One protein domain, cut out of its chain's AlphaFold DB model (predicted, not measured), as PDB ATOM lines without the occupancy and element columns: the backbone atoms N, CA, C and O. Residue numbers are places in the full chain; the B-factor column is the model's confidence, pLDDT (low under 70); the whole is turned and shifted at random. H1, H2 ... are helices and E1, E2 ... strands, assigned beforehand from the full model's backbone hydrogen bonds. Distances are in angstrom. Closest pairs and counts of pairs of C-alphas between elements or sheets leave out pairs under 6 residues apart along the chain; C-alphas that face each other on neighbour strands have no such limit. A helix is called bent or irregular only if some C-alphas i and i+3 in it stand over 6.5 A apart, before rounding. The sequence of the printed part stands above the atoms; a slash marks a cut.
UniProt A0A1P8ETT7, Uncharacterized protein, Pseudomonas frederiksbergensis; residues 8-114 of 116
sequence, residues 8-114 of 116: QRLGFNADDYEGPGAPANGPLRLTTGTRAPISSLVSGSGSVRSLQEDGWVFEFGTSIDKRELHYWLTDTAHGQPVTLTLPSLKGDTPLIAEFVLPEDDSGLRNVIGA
ATOM      1  N   GLN A   8     263.346 266.236 333.382       58.62
ATOM      2  CA  GLN A   8     264.387 266.833 332.532       58.62
ATOM      3  C   GLN A   8     265.013 265.841 331.537       58.62
ATOM      4  O   GLN A   8     265.358 266.217 330.419       58.62
ATOM      5  N   ARG A   9     265.128 264.554 331.901       57.47
ATOM      6  CA  ARG A   9     265.680 263.514 331.007       57.47
ATOM      7  C   ARG A   9     264.709 263.081 329.909       57.47
ATOM      8  O   ARG A   9     265.121 262.403 328.974       57.47
ATOM      9  N   LEU A  10     263.443 263.470 330.026       61.94
ATOM     10  CA  LEU A  10     262.389 263.182 329.058       61.94
ATOM     11  C   LEU A  10     262.127 264.361 328.111       61.94
ATOM     12  O   LEU A  10     261.179 264.309 327.336       61.94
ATOM     13  N   GLY A  11     262.930 265.432 328.186       64.19
ATOM     14  CA  GLY A  11     262.673 266.665 327.437       64.19
ATOM     15  C   GLY A  11     261.400 267.389 327.889       64.19
ATOM     16  O   GLY A  11     260.863 268.198 327.141       64.19
ATOM     17  N   PHE A  12     260.898 267.088 329.091       72.06
ATOM     18  CA  PHE A  12     259.705 267.724 329.634       72.06
ATOM     19  C   PHE A  12     259.989 269.185 329.969       72.06
ATOM     20  O   PHE A  12     260.888 269.491 330.759       72.06
ATOM     21  N   ASN A  13     259.181 270.071 329.398       74.06
ATOM     22  CA  ASN A  13     259.198 271.488 329.689       74.06
ATOM     23  C   ASN A  13     257.977 271.856 330.537       74.06
ATOM     24  O   ASN A  13     256.848 271.883 330.055       74.06
ATOM     25  N   ALA A  14     258.204 272.139 331.812       70.62
ATOM     26  CA  ALA A  14     257.130 272.485 332.730       70.62
ATOM     27  C   ALA A  14     256.490 273.844 332.457       70.62
ATOM     28  O   ALA A  14     255.333 274.027 332.813       70.62
ATOM     29  N   ASP A  15     257.191 274.764 331.787       71.06
ATOM     30  CA  ASP A  15     256.627 276.062 331.395       71.06
ATOM     31  C   ASP A  15     255.431 275.903 330.439       71.06
ATOM     32  O   ASP A  15     254.641 276.827 330.259       71.06
ATOM     33  N   ASP A  16     255.279 274.731 329.811       71.94
ATOM     34  CA  ASP A  16     254.112 274.401 328.987       71.94
ATOM     35  C   ASP A  16     252.888 274.023 329.838       71.94
ATOM     36  O   ASP A  16     251.801 273.827 329.294       71.94
ATOM     37  N   TYR A  17     253.065 273.921 331.159       69.25
ATOM     38  CA  TYR A  17     252.089 273.451 332.138       69.25
ATOM     39  C   TYR A  17     252.089 274.270 333.459       69.25
ATOM     40  O   TYR A  17     251.347 273.923 334.381       69.25
ATOM     41  N   GLU A  18     252.869 275.358 333.562       62.28
ATOM     42  CA  GLU A  18     252.995 276.268 334.723       62.28
ATOM     43  C   GLU A  18     252.954 277.758 334.285       62.28
ATOM     44  O   GLU A  18     253.348 278.101 333.173       62.28
ATOM     45  N   GLY A  19     252.465 278.670 335.144       51.38
ATOM     46  CA  GLY A  19     252.559 280.134 334.956       51.38
ATOM     47  C   GLY A  19     251.235 280.897 334.715       51.38
ATOM     48  O   GLY A  19     250.172 280.291 334.643       51.38
ATOM     49  N   PRO A  20     251.259 282.245 334.567       40.97
ATOM     50  CA  PRO A  20     250.065 283.117 334.480       40.97
ATOM     51  C   PRO A  20     249.165 282.927 333.241       40.97
ATOM     52  O   PRO A  20     248.154 283.612 333.100       40.97
ATOM     53  N   GLY A  21     249.541 282.020 332.342       46.41
ATOM     54  CA  GLY A  21     248.742 281.555 331.207       46.41
ATOM     55  C   GLY A  21     248.557 280.038 331.188       46.41
ATOM     56  O   GLY A  21     247.868 279.551 330.300       46.41
ATOM     57  N   ALA A  22     249.133 279.308 332.153       49.25
ATOM     58  CA  ALA A  22     248.723 277.957 332.484       49.25
ATOM     59  C   ALA A  22     247.434 278.100 333.269       49.25
ATOM     60  O   ALA A  22     247.455 278.491 334.440       49.25
ATOM     61  N   PRO A  23     246.277 277.922 332.616       48.50
ATOM     62  CA  PRO A  23     245.052 278.082 333.338       48.50
ATOM     63  C   PRO A  23     245.099 277.036 334.449       48.50
ATOM     64  O   PRO A  23     245.397 275.867 334.200       48.50
ATOM     65  N   ALA A  24     244.640 277.413 335.635       46.00
ATOM     66  CA  ALA A  24     244.080 276.466 336.594       46.00
ATOM     67  C   ALA A  24     242.884 275.668 335.994       46.00
ATOM     68  O   ALA A  24     242.053 275.162 336.730       46.00
ATOM     69  N   ASN A  25     242.746 275.625 334.657       51.09
ATOM     70  CA  ASN A  25     241.607 275.241 333.842       51.09
ATOM     71  C   ASN A  25     241.996 274.752 332.422       51.09
ATOM     72  O   ASN A  25     241.408 275.194 331.438       51.09
ATOM     73  N   GLY A  26     242.976 273.856 332.275       53.47
ATOM     74  CA  GLY A  26     243.213 273.119 331.020       53.47
ATOM     75  C   GLY A  26     242.867 271.649 331.244       53.47
ATOM     76  O   GLY A  26     243.449 271.066 332.154       53.47
ATOM     77  N   PRO A  27     241.884 271.058 330.537       68.50
ATOM     78  CA  PRO A  27     241.178 269.897 331.049       68.50
ATOM     79  C   PRO A  27     242.090 268.684 331.006       68.50
ATOM     80  O   PRO A  27     242.382 268.164 329.927       68.50
ATOM     81  N   LEU A  28     242.475 268.194 332.182       78.50
ATOM     82  CA  LEU A  28     242.818 266.794 332.291       78.50
ATOM     83  C   LEU A  28     241.596 266.028 331.793       78.50
ATOM     84  O   LEU A  28     240.531 266.055 332.415       78.50
ATOM     85  N   ARG A  29     241.740 265.418 330.625       86.50
ATOM     86  CA  ARG A  29     240.713 264.572 330.047       86.50
ATOM     87  C   ARG A  29     240.915 263.179 330.591       86.50
ATOM     88  O   ARG A  29     241.933 262.552 330.316       86.50
ATOM     89  N   LEU A  30     239.943 262.724 331.361       88.56
ATOM     90  CA  LEU A  30     239.888 261.367 331.870       88.56
ATOM     91  C   LEU A  30     238.857 260.592 331.054       88.56
ATOM     92  O   LEU A  30     237.701 261.004 330.959       88.56
ATOM     93  N   THR A  31     239.269 259.462 330.498       92.12
ATOM     94  CA  THR A  31     238.379 258.519 329.815       92.12
ATOM     95  C   THR A  31     238.502 257.165 330.490       92.12
ATOM     96  O   THR A  31     239.618 256.681 330.645       92.12
ATOM     97  N   THR A  32     237.377 256.556 330.865       92.50
ATOM     98  CA  THR A  32     237.338 255.193 331.414       92.50
ATOM     99  C   THR A  32     236.558 254.294 330.460       92.50
ATOM    100  O   THR A  32     235.368 254.524 330.219       92.50
ATOM    101  N   GLY A  33     237.218 253.277 329.907       90.62
ATOM    102  CA  GLY A  33     236.644 252.385 328.906       90.62
ATOM    103  C   GLY A  33     236.105 253.160 327.704       90.62
ATOM    104  O   GLY A  33     236.793 253.988 327.113       90.62
ATOM    105  N   THR A  34     234.840 252.923 327.361       88.19
ATOM    106  CA  THR A  34     234.153 253.597 326.248       88.19
ATOM    107  C   THR A  34     233.264 254.764 326.690       88.19
ATOM    108  O   THR A  34     232.425 255.225 325.912       88.19
ATOM    109  N   ARG A  35     233.364 255.217 327.948       91.69
ATOM    110  CA  ARG A  35     232.539 256.328 328.448       91.69
ATOM    111  C   ARG A  35     232.982 257.656 327.846       91.69
ATOM    112  O   ARG A  35     234.119 257.823 327.412       91.69
ATOM    113  N   ALA A  36     232.064 258.619 327.833       89.44
ATOM    114  CA  ALA A  36     232.387 259.976 327.418       89.44
ATOM    115  C   ALA A  36     233.514 260.543 328.307       89.44
ATOM    116  O   ALA A  36     233.422 260.406 329.531       89.44
ATOM    117  N   PRO A  37     234.540 261.193 327.726       88.06
ATOM    118  CA  PRO A  37     235.609 261.798 328.504       88.06
ATOM    119  C   PRO A  37     235.065 262.861 329.457       88.06
ATOM    120  O   PRO A  37     234.269 263.714 329.054       88.06
ATOM    121  N   ILE A  38     235.543 262.854 330.697       87.12
ATOM    122  CA  ILE A  38     235.307 263.941 331.645       87.12
ATOM    123  C   ILE A  38     236.509 264.879 331.661       87.12
ATOM    124  O   ILE A  38     237.619 264.506 331.289       87.12
ATOM    125  N   SER A  39     236.273 266.126 332.049       84.62
ATOM    126  CA  SER A  39     237.293 267.170 332.090       84.62
ATOM    127  C   SER A  39     237.435 267.684 333.512       84.62
ATOM    128  O   SER A  39     236.456 268.156 334.086       84.62
ATOM    129  N   SER A  40     238.652 267.620 334.046       77.62
ATOM    130  CA  SER A  40     238.987 268.156 335.362       77.62
ATOM    131  C   SER A  40     240.027 269.259 335.260       77.62
ATOM    132  O   SER A  40     240.911 269.244 334.404       77.62
ATOM    133  N   LEU A  41     239.924 270.218 336.174       76.50
ATOM    134  CA  LEU A  41     240.947 271.232 336.383       76.50
ATOM    135  C   LEU A  41     242.193 270.574 336.979       76.50
ATOM    136  O   LEU A  41     242.078 269.737 337.878       76.50
ATOM    137  N   VAL A  42     243.371 270.948 336.493       74.12
ATOM    138  CA  VAL A  42     244.649 270.452 337.004       74.12
ATOM    139  C   VAL A  42     245.523 271.627 337.418       74.12
ATOM    140  O   VAL A  42     245.516 272.677 336.775       74.12
ATOM    141  N   SER A  43     246.275 271.443 338.493       71.12
ATOM    142  CA  SER A  43     247.332 272.347 338.928       71.12
ATOM    143  C   SER A  43     248.669 271.624 338.838       71.12
ATOM    144  O   SER A  43     248.795 270.519 339.367       71.12
ATOM    145  N   GLY A  44     249.656 272.235 338.191       70.88
ATOM    146  CA  GLY A  44     251.044 271.788 338.245       70.88
ATOM    147  C   GLY A  44     251.807 272.496 339.363       70.88
ATOM    148  O   GLY A  44     251.567 273.676 339.618       70.88
ATOM    149  N   SER A  45     252.723 271.796 340.025       68.25
ATOM    150  CA  SER A  45     253.687 272.404 340.943       68.25
ATOM    151  C   SER A  45     255.028 271.683 340.881       68.25
ATOM    152  O   SER A  45     255.078 270.454 340.978       68.25
ATOM    153  N   GLY A  46     256.119 272.440 340.777       65.44
ATOM    154  CA  GLY A  46     257.465 271.914 340.983       65.44
ATOM    155  C   GLY A  46     257.794 271.772 342.471       65.44
ATOM    156  O   GLY A  46     257.567 272.694 343.253       65.44
ATOM    157  N   SER A  47     258.384 270.646 342.871       59.28
ATOM    158  CA  SER A  47     258.959 270.462 344.205       59.28
ATOM    159  C   SER A  47     260.426 270.034 344.120       59.28
ATOM    160  O   SER A  47     260.837 269.254 343.258       59.28
ATOM    161  N   VAL A  48     261.248 270.566 345.030       57.06
ATOM    162  CA  VAL A  48     262.608 270.067 345.257       57.06
ATOM    163  C   VAL A  48     262.494 268.963 346.303       57.06
ATOM    164  O   VAL A  48     262.378 269.248 347.499       57.06
ATOM    165  N   ARG A  49     262.495 267.694 345.880       53.41
ATOM    166  CA  ARG A  49     262.545 266.562 346.816       53.41
ATOM    167  C   ARG A  49     263.973 266.402 347.342       53.41
ATOM    168  O   ARG A  49     264.705 265.519 346.938       53.41
ATOM    169  N   SER A  50     264.328 267.245 348.314       46.56
ATOM    170  CA  SER A  50     265.582 267.219 349.090       46.56
ATOM    171  C   SER A  50     266.880 267.503 348.309       46.56
ATOM    172  O   SER A  50     267.012 267.205 347.132       46.56
ATOM    173  N   LEU A  51     267.880 268.060 349.001       49.03
ATOM    174  CA  LEU A  51     269.220 268.379 348.473       49.03
ATOM    175  C   LEU A  51     270.059 267.148 348.054       49.03
ATOM    176  O   LEU A  51     271.199 267.324 347.636       49.03
ATOM    177  N   GLN A  52     269.550 265.922 348.231       46.75
ATOM    178  CA  GLN A  52     270.284 264.673 347.975       46.75
ATOM    179  C   GLN A  52     269.841 263.931 346.709       46.75
ATOM    180  O   GLN A  52     270.580 263.067 346.245       46.75
ATOM    181  N   GLU A  53     268.680 264.255 346.136       52.75
ATOM    182  CA  GLU A  53     268.245 263.694 344.856       52.75
ATOM    183  C   GLU A  53     268.369 264.786 343.787       52.75
ATOM    184  O   GLU A  53     267.625 265.763 343.793       52.75
ATOM    185  N   ASP A  54     269.338 264.636 342.878       52.62
ATOM    186  CA  ASP A  54     269.583 265.516 341.723       52.62
ATOM    187  C   ASP A  54     268.425 265.451 340.703       52.62
ATOM    188  O   ASP A  54     268.573 264.969 339.575       52.62
ATOM    189  N   GLY A  55     267.231 265.892 341.093       56.62
ATOM    190  CA  GLY A  55     266.052 265.824 340.247       56.62
ATOM    191  C   GLY A  55     264.973 266.795 340.686       56.62
ATOM    192  O   GLY A  55     264.357 266.642 341.737       56.62
ATOM    193  N   TRP A  56     264.699 267.780 339.836       63.12
ATOM    194  CA  TRP A  56     263.474 268.554 339.945       63.12
ATOM    195  C   TRP A  56     262.275 267.652 339.627       63.12
ATOM    196  O   TRP A  56     262.261 266.982 338.590       63.12
ATOM    197  N   VAL A  57     261.291 267.612 340.526       68.38
ATOM    198  CA  VAL A  57     260.072 266.818 340.353       68.38
ATOM    199  C   VAL A  57     258.925 267.766 340.059       68.38
ATOM    200  O   VAL A  57     258.667 268.687 340.830       68.38
ATOM    201  N   PHE A  58     258.228 267.526 338.953       70.12
ATOM    202  CA  PHE A  58     257.002 268.241 338.627       70.12
ATOM    203  C   PHE A  58     255.801 267.346 338.916       70.12
ATOM    204  O   PHE A  58     255.746 266.208 338.447       70.12
ATOM    205  N   GLU A  59     254.857 267.852 339.702       72.88
ATOM    206  CA  GLU A  59     253.674 267.113 340.133       72.88
ATOM    207  C   GLU A  59     252.405 267.769 339.591       72.88
ATOM    208  O   GLU A  59     252.281 268.993 339.571       72.88
ATOM    209  N   PHE A  60     251.448 266.936 339.177       75.38
ATOM    210  CA  PHE A  60     250.114 267.361 338.769       75.38
ATOM    211  C   PHE A  60     249.094 266.945 339.831       75.38
ATOM    212  O   PHE A  60     249.001 265.771 340.186       75.38
ATOM    213  N   GLY A  61     248.310 267.908 340.309       73.62
ATOM    214  CA  GLY A  61     247.210 267.705 341.247       73.62
ATOM    215  C   GLY A  61     245.863 267.998 340.594       73.62
ATOM    216  O   GLY A  61     245.715 268.972 339.858       73.62
ATOM    217  N   THR A  62     244.864 267.161 340.864       77.75
ATOM    218  CA  THR A  62     243.484 267.353 340.400       77.75
ATOM    219  C   THR A  62     242.498 266.741 341.389       77.75
ATOM    220  O   THR A  62     242.844 265.821 342.135       77.75
ATOM    221  N   SER A  63     241.257 267.216 341.352       78.81
ATOM    222  CA  SER A  63     240.128 266.580 342.029       78.81
ATOM    223  C   SER A  63     239.290 265.828 341.000       78.81
ATOM    224  O   SER A  63     238.825 266.407 340.015       78.81
ATOM    225  N   ILE A  64     239.079 264.533 341.233       78.81
ATOM    226  CA  ILE A  64     238.192 263.696 340.417       78.81
ATOM    227  C   ILE A  64     236.792 263.682 341.036       78.81
ATOM    228  O   ILE A  64     236.643 263.626 342.257       78.81
ATOM    229  N   ASP A  65     235.760 263.749 340.191       82.69
ATOM    230  CA  ASP A  65     234.363 263.697 340.627       82.69
ATOM    231  C   ASP A  65     234.052 262.348 341.301       82.69
ATOM    232  O   ASP A  65     234.394 261.281 340.785       82.69
ATOM    233  N   LYS A  66     233.352 262.382 342.442       87.31
ATOM    234  CA  LYS A  66     232.949 261.177 343.185       87.31
ATOM    235  C   LYS A  66     232.142 260.191 342.339       87.31
ATOM    236  O   LYS A  66     232.234 258.990 342.561       87.31
ATOM    237  N   ARG A  67     231.355 260.664 341.369       88.25
ATOM    238  CA  ARG A  67     230.590 259.812 340.443       88.25
ATOM    239  C   ARG A  67     231.505 258.942 339.595       88.25
ATOM    240  O   ARG A  67     231.147 257.807 339.298       88.25
ATOM    241  N   GLU A  68     232.673 259.458 339.226       88.00
ATOM    242  CA  GLU A  68     233.661 258.685 338.480       88.00
ATOM    243  C   GLU A  68     234.322 257.635 339.371       88.00
ATOM    244  O   GLU A  68     234.402 256.472 338.989       88.00
ATOM    245  N   LEU A  69     234.680 258.014 340.601       89.19
ATOM    246  CA  LEU A  69     235.199 257.073 341.595       89.19
ATOM    247  C   LEU A  69     234.188 255.960 341.909       89.19
ATOM    248  O   LEU A  69     234.565 254.796 341.983       89.19
ATOM    249  N   HIS A  70     232.898 256.286 342.032       90.25
ATOM    250  CA  HIS A  70     231.839 255.287 342.175       90.25
ATOM    251  C   HIS A  70     231.762 254.347 340.970       90.25
ATOM    252  O   HIS A  70     231.569 253.149 341.157       90.25
ATOM    253  N   TYR A  71     231.915 254.867 339.748       90.81
ATOM    254  CA  TYR A  71     231.911 254.035 338.546       90.81
ATOM    255  C   TYR A  71     233.083 253.049 338.522       90.81
ATOM    256  O   TYR A  71     232.875 251.887 338.184       90.81
ATOM    257  N   TRP A  72     234.281 253.469 338.932       91.50
ATOM    258  CA  TRP A  72     235.455 252.588 338.999       91.50
ATOM    259  C   TRP A  72     235.279 251.385 339.934       91.50
ATOM    260  O   TRP A  72     235.996 250.403 339.787       91.50
ATOM    261  N   LEU A  73     234.319 251.443 340.864       91.00
ATOM    262  CA  LEU A  73     233.961 250.340 341.765       91.00
ATOM    263  C   LEU A  73     232.799 249.478 341.253       91.00
ATOM    264  O   LEU A  73     232.176 248.752 342.030       91.00
ATOM    265  N   THR A  74     232.426 249.608 339.984       91.31
ATOM    266  CA  THR A  74     231.408 248.751 339.368       91.31
ATOM    267  C   THR A  74     232.069 247.617 338.606       91.31
ATOM    268  O   THR A  74     233.112 247.822 337.990       91.31
ATOM    269  N   ASP A  75     231.413 246.459 338.562       90.88
ATOM    270  CA  ASP A  75     231.896 245.301 337.799       90.88
ATOM    271  C   ASP A  75     232.109 245.640 336.310       90.88
ATOM    272  O   ASP A  75     233.008 245.125 335.657       90.88
ATOM    273  N   THR A  76     231.326 246.579 335.764       91.19
ATOM    274  CA  THR A  76     231.470 247.063 334.380       91.19
ATOM    275  C   THR A  76     232.774 247.836 334.141       91.19
ATOM    276  O   THR A  76     233.201 247.970 332.995       91.19
ATOM    277  N   ALA A  77     233.373 248.409 335.186       91.75
ATOM    278  CA  ALA A  77     234.623 249.156 335.092       91.75
ATOM    279  C   ALA A  77     235.865 248.270 335.281       91.75
ATOM    280  O   ALA A  77     236.969 248.709 334.961       91.75
ATOM    281  N   HIS A  78     235.709 247.035 335.764       93.38
ATOM    282  CA  HIS A  78     236.818 246.091 335.913       93.38
ATOM    283  C   HIS A  78     237.476 245.810 334.559       93.38
ATOM    284  O   HIS A  78     236.806 245.726 333.524       93.38
ATOM    285  N   GLY A  79     238.810 245.777 334.550       92.50
ATOM    286  CA  GLY A  79     239.599 245.577 333.332       92.50
ATOM    287  C   GLY A  79     239.517 246.717 332.311       92.50
ATOM    288  O   GLY A  79     240.136 246.634 331.248       92.50
ATOM    289  N   GLN A  80     238.773 247.798 332.587       94.88
ATOM    290  CA  GLN A  80     238.657 248.910 331.648       94.88
ATOM    291  C   GLN A  80     239.917 249.782 331.670       94.88
ATOM    292  O   GLN A  80     240.452 250.077 332.745       94.88
ATOM    293  N   PRO A  81     240.383 250.251 330.498       95.06
ATOM    294  CA  PRO A  81     241.459 251.220 330.440       95.06
ATOM    295  C   PRO A  81     240.990 252.561 331.003       95.06
ATOM    296  O   PRO A  81     239.858 252.993 330.781       95.06
ATOM    297  N   VAL A  82     241.890 253.237 331.694       92.12
ATOM    298  CA  VAL A  82     241.767 254.625 332.100       92.12
ATOM    299  C   VAL A  82     242.867 255.404 331.403       92.12
ATOM    300  O   VAL A  82     244.055 255.136 331.590       92.12
ATOM    301  N   THR A  83     242.460 256.389 330.614       92.25
ATOM    302  CA  THR A  83     243.361 257.271 329.878       92.25
ATOM    303  C   THR A  83     243.243 258.679 330.436       92.25
ATOM    304  O   THR A  83     242.158 259.264 330.472       92.25
ATOM    305  N   LEU A  84     244.380 259.223 330.851       87.81
ATOM    306  CA  LEU A  84     244.572 260.599 331.277       87.81
ATOM    307  C   LEU A  84     245.292 261.349 330.160       87.81
ATOM    308  O   LEU A  84     246.403 260.982 329.786       87.81
ATOM    309  N   THR A  85     244.681 262.404 329.634       87.25
ATOM    310  CA  THR A  85     245.290 263.259 328.612       87.25
ATOM    311  C   THR A  85     245.360 264.691 329.107       87.25
ATOM    312  O   THR A  85     244.336 265.283 329.448       87.25
ATOM    313  N   LEU A  86     246.562 265.257 329.095       82.31
ATOM    314  CA  LEU A  86     246.812 266.649 329.433       82.31
ATOM    315  C   LEU A  86     247.375 267.386 328.205       82.31
ATOM    316  O   LEU A  86     248.491 267.081 327.778       82.31
ATOM    317  N   PRO A  87     246.621 268.323 327.598       78.56
ATOM    318  CA  PRO A  87     247.100 269.084 326.445       78.56
ATOM    319  C   PRO A  87     248.235 270.051 326.812       78.56
ATOM    320  O   PRO A  87     248.199 270.663 327.878       78.56
ATOM    321  N   SER A  88     249.195 270.234 325.899       75.88
ATOM    322  CA  SER A  88     250.216 271.288 326.000       75.88
ATOM    323  C   SER A  88     249.614 272.660 325.687       75.88
ATOM    324  O   SER A  88     248.871 272.813 324.713       75.88
ATOM    325  N   LEU A  89     249.977 273.683 326.466       70.38
ATOM    326  CA  LEU A  89     249.538 275.065 326.231       70.38
ATOM    327  C   LEU A  89     250.110 275.675 324.954       70.38
ATOM    328  O   LEU A  89     249.506 276.582 324.382       70.38
ATOM    329  N   LYS A  90     251.266 275.186 324.500       73.06
ATOM    330  CA  LYS A  90     251.929 275.673 323.284       73.06
ATOM    331  C   LYS A  90     251.502 274.915 322.026       73.06
ATOM    332  O   LYS A  90     251.971 275.233 320.938       73.06
ATOM    333  N   GLY A  91     250.573 273.963 322.157       69.81
ATOM    334  CA  GLY A  91     250.085 273.147 321.042       69.81
ATOM    335  C   GLY A  91     251.010 271.987 320.666       69.81
ATOM    336  O   GLY A  91     250.809 271.377 319.618       69.81
ATOM    337  N   ASP A  92     251.994 271.675 321.511       73.44
ATOM    338  CA  ASP A  92     252.847 270.495 321.364       73.44
ATOM    339  C   ASP A  92     252.094 269.192 321.696       73.44
ATOM    340  O   ASP A  92     250.898 269.179 322.009       73.44
ATOM    341  N   THR A  93     252.806 268.062 321.628       77.81
ATOM    342  CA  THR A  93     252.240 266.735 321.917       77.81
ATOM    343  C   THR A  93     251.690 266.682 323.353       77.81
ATOM    344  O   THR A  93     252.405 267.067 324.282       77.81
ATOM    345  N   PRO A  94     250.446 266.208 323.566       80.56
ATOM    346  CA  PRO A  94     249.874 266.092 324.902       80.56
ATOM    347  C   PRO A  94     250.601 265.033 325.734       80.56
ATOM    348  O   PRO A  94     251.082 264.028 325.204       80.56
ATOM    349  N   LEU A  95     250.597 265.205 327.055       80.50
ATOM    350  CA  LEU A  95     250.955 264.120 327.962       80.50
ATOM    351  C   LEU A  95     249.804 263.125 328.044       80.50
ATOM    352  O   LEU A  95     248.655 263.506 328.279       80.50
ATOM    353  N   ILE A  96     250.127 261.849 327.866       85.94
ATOM    354  CA  ILE A  96     249.168 260.752 327.940       85.94
ATOM    355  C   ILE A  96     249.681 259.741 328.960       85.94
ATOM    356  O   ILE A  96     250.818 259.282 328.867       85.94
ATOM    357  N   ALA A  97     248.836 259.403 329.929       85.75
ATOM    358  CA  ALA A  97     249.054 258.289 330.837       85.75
ATOM    359  C   ALA A  97     247.896 257.304 330.707       85.75
ATOM    360  O   ALA A  97     246.729 257.695 330.716       85.75
ATOM    361  N   GLU A  98     248.228 256.025 330.595       90.62
ATOM    362  CA  GLU A  98     247.267 254.940 330.438       90.62
ATOM    363  C   GLU A  98     247.514 253.887 331.509       90.62
ATOM    364  O   GLU A  98     248.654 253.508 331.786       90.62
ATOM    365  N   PHE A  99     246.436 253.419 332.118       89.88
ATOM    366  CA  PHE A  99     246.448 252.294 333.043       89.88
ATOM    367  C   PHE A  99     245.152 251.505 332.904       89.88
ATOM    368  O   PHE A  99     244.231 251.926 332.215       89.88
ATOM    369  N   VAL A 100     245.084 250.340 333.533       93.19
ATOM    370  CA  VAL A 100     243.908 249.470 333.490       93.19
ATOM    371  C   VAL A 100     243.381 249.319 334.907       93.19
ATOM    372  O   VAL A 100     244.166 249.117 335.838       93.19
ATOM    373  N   LEU A 101     242.067 249.454 335.082       92.00
ATOM    374  CA  LEU A 101     241.431 249.167 336.362       92.00
ATOM    375  C   LEU A 101     241.574 247.675 336.676       92.00
ATOM    376  O   LEU A 101     241.408 246.842 335.783       92.00
ATOM    377  N   PRO A 102     241.903 247.317 337.924       90.56
ATOM    378  CA  PRO A 102     242.128 245.926 338.274       90.56
ATOM    379  C   PRO A 102     240.836 245.114 338.125       90.56
ATOM    380  O   PRO A 102     239.744 245.617 338.377       90.56
ATOM    381  N   GLU A 103     240.980 243.844 337.746       90.75
ATOM    382  CA  GLU A 103     239.882 242.863 337.760       90.75
ATOM    383  C   GLU A 103     239.402 242.574 339.194       90.75
ATOM    384  O   GLU A 103     238.228 242.325 339.431       90.75
ATOM    385  N   ASP A 104     240.317 242.628 340.168       92.12
ATOM    386  CA  ASP A 104     240.009 242.586 341.600       92.12
ATOM    387  C   ASP A 104     240.115 244.003 342.181       92.12
ATOM    388  O   ASP A 104     241.209 244.522 342.431       92.12
ATOM    389  N   ASP A 105     238.965 244.640 342.395       89.25
ATOM    390  CA  ASP A 105     238.878 246.008 342.902       89.25
ATOM    391  C   ASP A 105     238.960 246.115 344.432       89.25
ATOM    392  O   ASP A 105     238.844 247.221 344.960       89.25
ATOM    393  N   SER A 106     239.211 245.027 345.171       90.56
ATOM    394  CA  SER A 106     239.265 245.046 346.643       90.56
ATOM    395  C   SER A 106     240.270 246.071 347.185       90.56
ATOM    396  O   SER A 106     239.964 246.847 348.096       90.56
ATOM    397  N   GLY A 107     241.457 246.140 346.576       88.31
ATOM    398  CA  GLY A 107     242.468 247.148 346.891       88.31
ATOM    399  C   GLY A 107     242.010 248.565 346.542       88.31
ATOM    400  O   GLY A 107     242.186 249.485 347.341       88.31
ATOM    401  N   LEU A 108     241.369 248.740 345.384       87.75
ATOM    402  CA  LEU A 108     240.860 250.037 344.941       87.75
ATOM    403  C   LEU A 108     239.750 250.543 345.872       87.75
ATOM    404  O   LEU A 108     239.813 251.687 346.319       87.75
ATOM    405  N   ARG A 109     238.801 249.679 346.253       89.69
ATOM    406  CA  ARG A 109     237.741 249.953 347.238       89.69
ATOM    407  C   ARG A 109     238.304 250.413 348.574       89.69
ATOM    408  O   ARG A 109     237.783 251.367 349.142       89.69
ATOM    409  N   ASN A 110     239.374 249.783 349.059       89.12
ATOM    410  CA  ASN A 110     240.015 250.187 350.312       89.12
ATOM    411  C   ASN A 110     240.627 251.591 350.229       89.12
ATOM    412  O   ASN A 110     240.604 252.326 351.214       89.12
ATOM    413  N   VAL A 111     241.164 251.970 349.067       85.50
ATOM    414  CA  VAL A 111     241.800 253.278 348.868       85.50
ATOM    415  C   VAL A 111     240.765 254.379 348.661       85.50
ATOM    416  O   VAL A 111     240.837 255.409 349.326       85.50
ATOM    417  N   ILE A 112     239.801 254.183 347.756       84.88
ATOM    418  CA  ILE A 112     238.867 255.253 347.373       84.88
ATOM    419  C   ILE A 112     237.568 255.237 348.175       84.88
ATOM    420  O   ILE A 112     236.873 256.246 348.209       84.88
ATOM    421  N   GLY A 113     237.248 254.141 348.868       80.19
ATOM    422  CA  GLY A 113     236.031 254.019 349.671       80.19
ATOM    423  C   GLY A 113     235.935 255.043 350.801       80.19
ATOM    424  O   GLY A 113     234.842 255.496 351.107       80.19
ATOM    425  N   ALA A 114     237.064 255.479 351.370       77.38
ATOM    426  CA  ALA A 114     237.092 256.559 352.363       77.38
ATOM    427  C   ALA A 114     236.831 257.955 351.759       77.38
ATOM    428  O   ALA A 114     236.560 258.908 352.488       77.38
TER     429      ALA A 114
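AT A GLANCE: This is residues 8 to 114 of the 116 residues of an uncharacterized protein of Pseudomonas frederiksbergensis (UniProt A0A1P8ETT7). A four-stranded sheet, E2-E1-E5-E6, makes a wall; from its E2 edge a long two-stranded hairpin, E3 and E4, reaches away. Near the end of the sheet where E1 and E6 finish, two short helices lie side by side, H1 grazing the sheet and H2 off it. You have 107 printed residues, with E1 E2 E3 E4 H1 E5 E6 H2 along the chain; both sheets are antiparallel, and the class is mixed, with under half of the residues in named elements. The whole is only just loose, close to compact, with a radius of gyration of the C-alphas of 15.9 A and spans of 41 by 34 by 23 A.

HOW THE PARTS SIT: Start at Gln 8; residues 8 to 27 hold no named element, then E1, residues 28 to 32, forms a hairpin with E2, residues 38 to 40, where N 30 and O 38 are 2.9 A apart, within hydrogen-bond range. E2 runs on into E3, residues 42 to 48, at 46 degrees; its hairpin with E4, residues 56 to 62, has N 45 and O 59 at 2.9 A. H1, residues 66 to 72, only grazes the four-stranded sheet with residues 68 to 72. E5, residues 81 to 86, is antiparallel to E1, with N 31 and O 83 at 2.9 A, and forms a hairpin with E6, residues 95 to 100, with N 84 and O 97 at 2.8 A. H2, residues 106 to 114, is close to H1 but not clearly touching, the closest C-alphas, Leu 69 and Ile 112, 7.1 A apart, at a shallow tilt of 6 degrees, opposite ways. Every O i to N i+4 pair is within range in H1, and 4 of 5 in H2.

IN THESE COORDINATES: Find C-alpha 28 at (242.818, 266.794, 332.291), where E1 begins. E3 spans 19.8 A, E4 20.0 A, E5 16.4 A and E6 17.2 A. H2, only just irregular with C-alphas 111 and 114 6.7 A apart, ends at C-alpha 114, (237.092, 256.559, 352.363).

THE WHOLE: The C-alphas farthest apart, Leu 51 and Thr 76, are 45.6 A apart. The printed part has no cut, and no link between named elements is long. Confidence is under 70 at residues 8 to 11, 17 to 27, 45 to 57 and 91.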